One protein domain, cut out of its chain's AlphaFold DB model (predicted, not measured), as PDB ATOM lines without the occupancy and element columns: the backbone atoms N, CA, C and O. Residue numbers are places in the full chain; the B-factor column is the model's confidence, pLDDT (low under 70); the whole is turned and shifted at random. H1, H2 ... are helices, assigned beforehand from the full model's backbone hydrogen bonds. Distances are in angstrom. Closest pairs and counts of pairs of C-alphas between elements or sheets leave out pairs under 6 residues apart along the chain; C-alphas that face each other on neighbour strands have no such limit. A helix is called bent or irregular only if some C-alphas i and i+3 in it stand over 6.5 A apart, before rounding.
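What this domain is: This is residues 9 to 69 of the 72 residues of an uncharacterized protein of Anabaena sp. MDT14b (UniProt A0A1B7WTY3). A small, loosely joined head of two short helices, H1 and H2, and the beginning of a long helix, H3, sits at one end, and the rest of H3 runs out of this head as a long arm with a sharp kink near residue 56. Residues 49 to 69 stick out free of the head, and they include a last stretch, residues 63 to 69, with no named helix. The head is held by few contacts: H2 touches H3 near the beginning of H3, while H1 touches no helix and is joined to H2 by a link. The printed part has 61 residues with three named helices, in the order H1, H2, H3, and no named strand; the class is all helix. The whole is only just extended, close to loose, with a radius of gyration of the C-alphas of 16.2 A, and its spans of 48 by 24 by 13 A make it only just a rod, the arm giving the length.

Where its parts are: Start at the first printed residue, Pro 9, and find its C-alpha at (214.621, 246.586, 150.665). Here H1 begins, residues 9 to 15, and its first and last C-alphas are 9.8 A apart. Read on through residues 16 to 22, and you come to H2, residues 23 to 33, which measures 15.1 A from its first C-alpha, at (212.351, 233.819, 162.297), to its last. After residues 34 to 38, look for C-alpha 39 at (220.462, 228.355, 160.197): there H3 begins, residues 39 to 62, the longest helix with 24 residues. From there H3 runs 32.8 A to C-alpha 62 at (231.684, 240.433, 188.582). Look closely at its C-alphas 55 and 58, which are 9.1 A apart where about 5 A is found in a regular helix; H3 is irregular, with a kink of 81 degrees near residue 56, and its line is a rough one. Beyond it, residues 63 to 69 hold no named helix.

How they stand to each other: Begin with H1, and compare its C-alphas with those of the other helices: H1 and H2 are apart, and H1 and H3 are apart. The link from H1 to H2 is short, with 7 residues between them. Now go to H2, which touches H3 with 6 pairs of C-alphas within 8 A. The closest C-alphas of the two are those of Asp 26 and Phe 40, 5.7 A apart. H3 touches H2 with residues 39 to 41 alone, and the centres of the two helices are 23.1 A apart. Their lines stand at a steep tilt of 47 degrees, and they run opposite ways. The link between them is tight, with 5 residues. Read the backbone O and N atoms next: in H1 and H2 every O i to N i+4 pair is within hydrogen-bond range, while in H3 this holds for 14 of 20 pairs. Further along, residues 49 to 69 stand free, of which 49 to 62 belong to H3.

The domain as a whole: Measure from end to end and you find the two C-alphas farthest apart, those of Pro 9 and Leu 69, at 49.9 A. Set aside the stretch that stands free, and the body has 40 residues, spans 24 by 23 by 13 A and has a radius of gyration of 9.7 A. The printed part has no cut, and no link between its named helices is long. In the full chain of 72 residues it begins at residue 9 and ends at residue 69. Look last at the B-factor column of the model: the mean pLDDT of the printed part is 95.3, and no printed residue is under 70.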
ATOM      1  N   PRO A   9     214.129 245.798 149.533       95.88
ATOM      2  CA  PRO A   9     214.621 246.586 150.665       95.88
ATOM      3  C   PRO A   9     214.874 245.759 151.929       95.88
ATOM      4  O   PRO A   9     215.855 246.011 152.624       95.88
ATOM      5  N   THR A  10     214.041 244.747 152.207       94.88
ATOM      6  CA  THR A  10     214.255 243.826 153.333       94.88
ATOM      7  C   THR A  10     215.568 243.063 153.169       94.88
ATOM      8  O   THR A  10     216.391 243.056 154.081       94.88
ATOM      9  N   ILE A  11     215.795 242.470 151.993       94.25
ATOM     10  CA  ILE A  11     217.013 241.702 151.699       94.25
ATOM     11  C   ILE A  11     218.251 242.606 151.778       94.25
ATOM     12  O   ILE A  11     219.224 242.255 152.440       94.25
ATOM     13  N   GLN A  12     218.204 243.794 151.173       96.25
ATOM     14  CA  GLN A  12     219.303 244.761 151.229       96.25
ATOM     15  C   GLN A  12     219.577 245.234 152.668       96.25
ATOM     16  O   GLN A  12     220.730 245.381 153.075       96.25
ATOM     17  N   GLY A  13     218.531 245.444 153.470       97.25
ATOM     18  CA  GLY A  13     218.657 245.795 154.884       97.25
ATOM     19  C   GLY A  13     219.379 244.719 155.695       97.25
ATOM     20  O   GLY A  13     220.225 245.057 156.517       97.25
ATOM     21  N   ILE A  14     219.104 243.442 155.425       95.69
ATOM     22  CA  ILE A  14     219.792 242.310 156.065       95.69
ATOM     23  C   ILE A  14     221.255 242.241 155.618       95.69
ATOM     24  O   ILE A  14     222.145 242.150 156.458       95.69
ATOM     25  N   ILE A  15     221.521 242.328 154.309       94.44
ATOM     26  CA  ILE A  15     222.886 242.262 153.754       94.44
ATOM     27  C   ILE A  15     223.764 243.389 154.312       94.44
ATOM     28  O   ILE A  15     224.931 243.172 154.626       94.44
ATOM     29  N   THR A  16     223.202 244.588 154.463       97.00
ATOM     30  CA  THR A  16     223.916 245.755 155.009       97.00
ATOM     31  C   THR A  16     223.959 245.794 156.539       97.00
ATOM     32  O   THR A  16     224.507 246.742 157.098       97.00
ATOM     33  N   GLY A  17     223.369 244.811 157.228       94.38
ATOM     34  CA  GLY A  17     223.303 244.753 158.693       94.38
ATOM     35  C   GLY A  17     222.377 245.791 159.339       94.38
ATOM     36  O   GLY A  17     222.363 245.930 160.558       94.38
ATOM     37  N   LYS A  18     221.588 246.528 158.546       96.50
ATOM     38  CA  LYS A  18     220.612 247.519 159.036       96.50
ATOM     39  C   LYS A  18     219.363 246.871 159.626       96.50
ATOM     40  O   LYS A  18     218.701 247.470 160.469       96.50
ATOM     41  N   LEU A  19     219.017 245.674 159.156       96.56
ATOM     42  CA  LEU A  19     217.938 244.851 159.691       96.56
ATOM     43  C   LEU A  19     218.520 243.559 160.257       96.56
ATOM     44  O   LEU A  19     219.414 242.960 159.664       96.56
ATOM     45  N   LYS A  20     217.971 243.114 161.388       96.50
ATOM     46  CA  LYS A  20     218.316 241.827 161.997       96.50
ATOM     47  C   LYS A  20     217.619 240.677 161.277       96.50
ATOM     48  O   LYS A  20     216.514 240.838 160.756       96.50
ATOM     49  N   MET A  21     218.240 239.499 161.311       96.94
ATOM     50  CA  MET A  21     217.575 238.259 160.914       96.94
ATOM     51  C   MET A  21     216.399 237.965 161.859       96.94
ATOM     52  O   MET A  21     216.570 237.968 163.076       96.94
ATOM     53  N   THR A  22     215.215 237.689 161.310       96.69
ATOM     54  CA  THR A  22     214.030 237.263 162.078       96.69
ATOM     55  C   THR A  22     213.659 235.821 161.739       96.69
ATOM     56  O   THR A  22     214.126 235.281 160.738       96.69
ATOM     57  N   ALA A  23     212.795 235.194 162.542       97.38
ATOM     58  CA  ALA A  23     212.351 233.819 162.297       97.38
ATOM     59  C   ALA A  23     211.608 233.638 160.960       97.38
ATOM     60  O   ALA A  23     211.861 232.665 160.262       97.38
ATOM     61  N   ASP A  24     210.740 234.579 160.564       96.38
ATOM     62  CA  ASP A  24     210.045 234.513 159.263       96.38
ATOM     63  C   ASP A  24     211.037 234.574 158.088       96.38
ATOM     64  O   ASP A  24     210.961 233.772 157.156       96.38
ATOM     65  N   ILE A  25     212.017 235.479 158.166       96.19
ATOM     66  CA  ILE A  25     213.055 235.635 157.142       96.19
ATOM     67  C   ILE A  25     213.947 234.388 157.090       96.19
ATOM     68  O   ILE A  25     214.223 233.879 156.003       96.19
ATOM     69  N   ASP A  26     214.368 233.878 158.250       97.25
ATOM     70  CA  ASP A  26     215.175 232.664 158.363       97.25
ATOM     71  C   ASP A  26     214.469 231.463 157.734       97.25
ATOM     72  O   ASP A  26     215.070 230.795 156.897       97.25
ATOM     73  N   LEU A  27     213.188 231.235 158.040       97.44
ATOM     74  CA  LEU A  27     212.422 230.138 157.450       97.44
ATOM     75  C   LEU A  27     212.361 230.265 155.927       97.44
ATOM     76  O   LEU A  27     212.627 229.296 155.217       97.44
ATOM     77  N   ARG A  28     212.081 231.457 155.393       96.12
ATOM     78  CA  ARG A  28     212.040 231.682 153.936       96.12
ATOM     79  C   ARG A  28     213.383 231.380 153.277       96.12
ATOM     80  O   ARG A  28     213.425 230.683 152.262       96.12
ATOM     81  N   LEU A  29     214.479 231.866 153.859       95.50
ATOM     82  CA  LEU A  29     215.826 231.629 153.345       95.50
ATOM     83  C   LEU A  29     216.229 230.157 153.470       95.50
ATOM     84  O   LEU A  29     216.751 229.591 152.513       95.50
ATOM     85  N   CYS A  30     215.947 229.508 154.599       96.56
ATOM     86  CA  CYS A  30     216.259 228.098 154.813       96.56
ATOM     87  C   CYS A  30     215.513 227.205 153.819       96.56
ATOM     88  O   CYS A  30     216.120 226.319 153.219       96.56
ATOM     89  N   ARG A  31     214.229 227.477 153.552       96.06
ATOM     90  CA  ARG A  31     213.465 226.740 152.535       96.06
ATOM     91  C   ARG A  31     214.004 226.979 151.131       96.06
ATOM     92  O   ARG A  31     214.103 226.029 150.357       96.06
ATOM     93  N   TYR A  32     214.404 228.209 150.819       94.56
ATOM     94  CA  TYR A  32     214.989 228.539 149.522       94.56
ATOM     95  C   TYR A  32     216.345 227.857 149.281       94.56
ATOM     96  O   TYR A  32     216.558 227.269 148.223       94.56
ATOM     97  N   PHE A  33     217.235 227.877 150.273       95.44
ATOM     98  CA  PHE A  33     218.578 227.293 150.182       95.44
ATOM     99  C   PHE A  33     218.652 225.816 150.594       95.44
ATOM    100  O   PHE A  33     219.731 225.233 150.554       95.44
ATOM    101  N   ARG A  34     217.524 225.197 150.971       96.62
ATOM    102  CA  ARG A  34     217.447 223.821 151.501       96.62
ATOM    103  C   ARG A  34     218.348 223.597 152.723       96.62
ATOM    104  O   ARG A  34     219.013 222.571 152.841       96.62
ATOM    105  N   LEU A  35     218.362 224.569 153.628       97.50
ATOM    106  CA  LEU A  35     219.073 224.509 154.904       97.50
ATOM    107  C   LEU A  35     218.124 224.098 156.036       97.50
ATOM    108  O   LEU A  35     216.903 224.157 155.900       97.50
ATOM    109  N   SER A  36     218.699 223.698 157.172       98.00
ATOM    110  CA  SER A  36     217.949 223.457 158.408       98.00
ATOM    111  C   SER A  36     217.308 224.746 158.920       98.00
ATOM    112  O   SER A  36     217.984 225.776 158.925       98.00
ATOM    113  N   ASP A  37     216.100 224.665 159.472       98.00
ATOM    114  CA  ASP A  37     215.476 225.798 160.158       98.00
ATOM    115  C   ASP A  37     216.408 226.390 161.240       98.00
ATOM    116  O   ASP A  37     217.170 225.688 161.924       98.00
ATOM    117  N   GLY A  38     216.389 227.715 161.363       97.50
ATOM    118  CA  GLY A  38     217.218 228.477 162.289       97.50
ATOM    119  C   GLY A  38     218.675 228.647 161.861       97.50
ATOM    120  O   GLY A  38     219.476 229.105 162.678       97.50
ATOM    121  N   TYR A  39     219.069 228.250 160.644       98.25
ATOM    122  CA  TYR A  39     220.462 228.355 160.197       98.25
ATOM    123  C   TYR A  39     221.008 229.781 160.307       98.25
ATOM    124  O   TYR A  39     222.069 229.990 160.897       98.25
ATOM    125  N   PHE A  40     220.274 230.765 159.794       97.25
ATOM    126  CA  PHE A  40     220.698 232.161 159.815       97.25
ATOM    127  C   PHE A  40     220.456 232.811 161.176       97.25
ATOM    128  O   PHE A  40     221.267 233.625 161.615       97.25
ATOM    129  N   LEU A  41     219.397 232.420 161.890       97.88
ATOM    130  CA  LEU A  41     219.164 232.891 163.260       97.88
ATOM    131  C   LEU A  41     220.308 232.531 164.212       97.88
ATOM    132  O   LEU A  41     220.672 233.336 165.064       97.88
ATOM    133  N   ARG A  42     220.931 231.357 164.056       97.88
ATOM    134  CA  ARG A  42     222.118 231.000 164.850       97.88
ATOM    135  C   ARG A  42     223.293 231.946 164.593       97.88
ATOM    136  O   ARG A  42     223.996 232.291 165.539       97.88
ATOM    137  N   LEU A  43     223.481 232.405 163.352       96.88
ATOM    138  CA  LEU A  43     224.511 233.394 163.010       96.88
ATOM    139  C   LEU A  43     224.200 234.766 163.621       96.88
ATOM    140  O   LEU A  43     225.090 235.390 164.196       96.88
ATOM    141  N   GLN A  44     222.937 235.201 163.560       97.12
ATOM    142  CA  GLN A  44     222.481 236.427 164.219       97.12
ATOM    143  C   GLN A  44     222.748 236.372 165.728       97.12
ATOM    144  O   GLN A  44     223.355 237.291 166.273       97.12
ATOM    145  N   ASN A  45     222.376 235.273 166.391       98.00
ATOM    146  CA  ASN A  45     222.609 235.091 167.824       98.00
ATOM    147  C   ASN A  45     224.103 235.092 168.167       98.00
ATOM    148  O   ASN A  45     224.503 235.704 169.152       98.00
ATOM    149  N   ALA A  46     224.942 234.434 167.361       98.06
ATOM    150  CA  ALA A  46     226.386 234.431 167.578       98.06
ATOM    151  C   ALA A  46     226.975 235.850 167.509       98.06
ATOM    152  O   ALA A  46     227.767 236.227 168.375       98.06
ATOM    153  N   TYR A  47     226.547 236.650 166.525       96.44
ATOM    154  CA  TYR A  47     226.942 238.053 166.401       96.44
ATOM    155  C   TYR A  47     226.472 238.891 167.599       96.44
ATOM    156  O   TYR A  47     227.265 239.617 168.192       96.44
ATOM    157  N   GLU A  48     225.210 238.752 168.009       97.00
ATOM    158  CA  GLU A  48     224.664 239.496 169.148       97.00
ATOM    159  C   GLU A  48     225.350 239.144 170.466       97.00
ATOM    160  O   GLU A  48     225.650 240.036 171.256       97.00
ATOM    161  N   ILE A  49     225.661 237.863 170.692       97.88
ATOM    162  CA  ILE A  49     226.418 237.418 171.866       97.88
ATOM    163  C   ILE A  49     227.827 238.015 171.853       97.88
ATOM    164  O   ILE A  49     228.310 238.457 172.893       97.88
ATOM    165  N   MET A  50     228.500 238.023 170.700       97.62
ATOM    166  CA  MET A  50     229.837 238.604 170.562       97.62
ATOM    167  C   MET A  50     229.830 240.107 170.881       97.62
ATOM    168  O   MET A  50     230.640 240.556 171.691       97.62
ATOM    169  N   GLU A  51     228.903 240.869 170.300       97.50
ATOM    170  CA  GLU A  51     228.773 242.308 170.560       97.50
ATOM    171  C   GLU A  51     228.379 242.586 172.016       97.50
ATOM    172  O   GLU A  51     228.965 243.451 172.663       97.50
ATOM    173  N   ALA A  52     227.445 241.813 172.583       97.38
ATOM    174  CA  ALA A  52     227.066 241.941 173.987       97.38
ATOM    175  C   ALA A  52     228.251 241.671 174.924       97.38
ATOM    176  O   ALA A  52     228.474 242.436 175.859       97.38
ATOM    177  N   LYS A  53     229.056 240.635 174.653       97.06
ATOM    178  CA  LYS A  53     230.288 240.356 175.409       97.06
ATOM    179  C   LYS A  53     231.283 241.506 175.318       97.06
ATOM    180  O   LYS A  53     231.848 241.894 176.335       97.06
ATOM    181  N   ARG A  54     231.474 242.072 174.123       96.19
ATOM    182  CA  ARG A  54     232.355 243.225 173.911       96.19
ATOM    183  C   ARG A  54     231.894 244.451 174.700       96.19
ATOM    184  O   ARG A  54     232.728 245.145 175.269       96.19
ATOM    185  N   ASN A  55     230.586 244.695 174.742       96.81
ATOM    186  CA  ASN A  55     230.007 245.846 175.432       96.81
ATOM    187  C   ASN A  55     229.998 245.685 176.955       96.81
ATOM    188  O   ASN A  55     230.192 246.662 177.670       96.81
ATOM    189  N   LEU A  56     229.765 244.468 177.455       96.69
ATOM    190  CA  LEU A  56     229.734 244.196 178.892       96.69
ATOM    191  C   LEU A  56     231.140 244.098 179.495       96.69
ATOM    192  O   LEU A  56     231.330 244.507 180.638       96.69
ATOM    193  N   GLY A  57     232.124 243.589 178.746       94.06
ATOM    194  CA  GLY A  57     233.520 243.519 179.182       94.06
ATOM    195  C   GLY A  57     233.675 242.918 180.585       94.06
ATOM    196  O   GLY A  57     233.126 241.855 180.881       94.06
ATOM    197  N   GLU A  58     234.379 243.640 181.459       93.25
ATOM    198  CA  GLU A  58     234.678 243.226 182.839       93.25
ATOM    199  C   GLU A  58     233.445 243.070 183.740       93.25
ATOM    200  O   GLU A  58     233.528 242.388 184.761       93.25
ATOM    201  N   ILE A  59     232.283 243.632 183.377       95.69
ATOM    202  CA  ILE A  59     231.042 243.466 184.156       95.69
ATOM    203  C   ILE A  59     230.681 241.980 184.270       95.69
ATOM    204  O   ILE A  59     230.219 241.537 185.319       95.69
ATOM    205  N   LEU A  60     230.941 241.186 183.224       94.12
ATOM    206  CA  LEU A  60     230.675 239.745 183.250       94.12
ATOM    207  C   LEU A  60     231.507 239.010 184.310       94.12
ATOM    208  O   LEU A  60     231.019 238.036 184.876       94.12
ATOM    209  N   ASN A  61     232.716 239.489 184.622       92.38
ATOM    210  CA  ASN A  61     233.602 238.877 185.619       92.38
ATOM    211  C   ASN A  61     233.129 239.122 187.061       92.38
ATOM    212  O   ASN A  61     233.559 238.429 187.978       92.38
ATOM    213  N   GLN A  62     232.240 240.097 187.267       94.81
ATOM    214  CA  GLN A  62     231.684 240.433 188.582       94.81
ATOM    215  C   GLN A  62     230.438 239.603 188.928       94.81
ATOM    216  O   GLN A  62     229.955 239.656 190.058       94.81
ATOM    217  N   ILE A  63     229.898 238.843 187.971       93.56
ATOM    218  CA  ILE A  63     228.699 238.030 188.175       93.56
ATOM    219  C   ILE A  63     229.097 236.712 188.845       93.56
ATOM    220  O   ILE A  63     229.746 235.862 188.238       93.56
ATOM    221  N   ILE A  64     228.661 236.524 190.092       92.75
ATOM    222  CA  ILE A  64     228.883 235.285 190.846       92.75
ATOM    223  C   ILE A  64     227.856 234.235 190.388       92.75
ATOM    224  O   ILE A  64     226.650 234.485 190.486       92.75
ATOM    225  N   PRO A  65     228.282 233.057 189.890       93.00
ATOM    226  CA  PRO A  65     227.346 232.016 189.484       93.00
ATOM    227  C   PRO A  65     226.554 231.480 190.677       93.00
ATOM    228  O   PRO A  65     227.109 231.255 191.751       93.00
ATOM    229  N   TYR A  66     225.267 231.191 190.465       90.75
ATOM    230  CA  TYR A  66     224.359 230.724 191.520       90.75
ATOM    231  C   TYR A  66     224.878 229.498 192.288       90.75
ATOM    232  O   TYR A  66     224.697 229.407 193.498       90.75
ATOM    233  N   SER A  67     225.581 228.582 191.614       88.94
ATOM    234  CA  SER A  67     226.160 227.390 192.245       88.94
ATOM    235  C   SER A  67     227.176 227.697 193.350       88.94
ATOM    236  O   SER A  67     227.396 226.839 194.194       88.94
ATOM    237  N   PHE A  68     227.787 228.886 193.359       76.62
ATOM    238  CA  PHE A  68     228.740 229.311 194.392       76.62
ATOM    239  C   PHE A  68     228.071 229.950 195.618       76.62
ATOM    240  O   PHE A  68     228.742 230.159 196.618       76.62
ATOM    241  N   LEU A  69     226.768 230.253 195.562       73.19
ATOM    242  CA  LEU A  69     226.032 230.898 196.659       73.19
ATOM    243  C   LEU A  69     225.362 229.896 197.617       73.19
ATOM    244  O   LEU A  69     224.835 230.303 198.644       73.19
TER     245      LEU A  69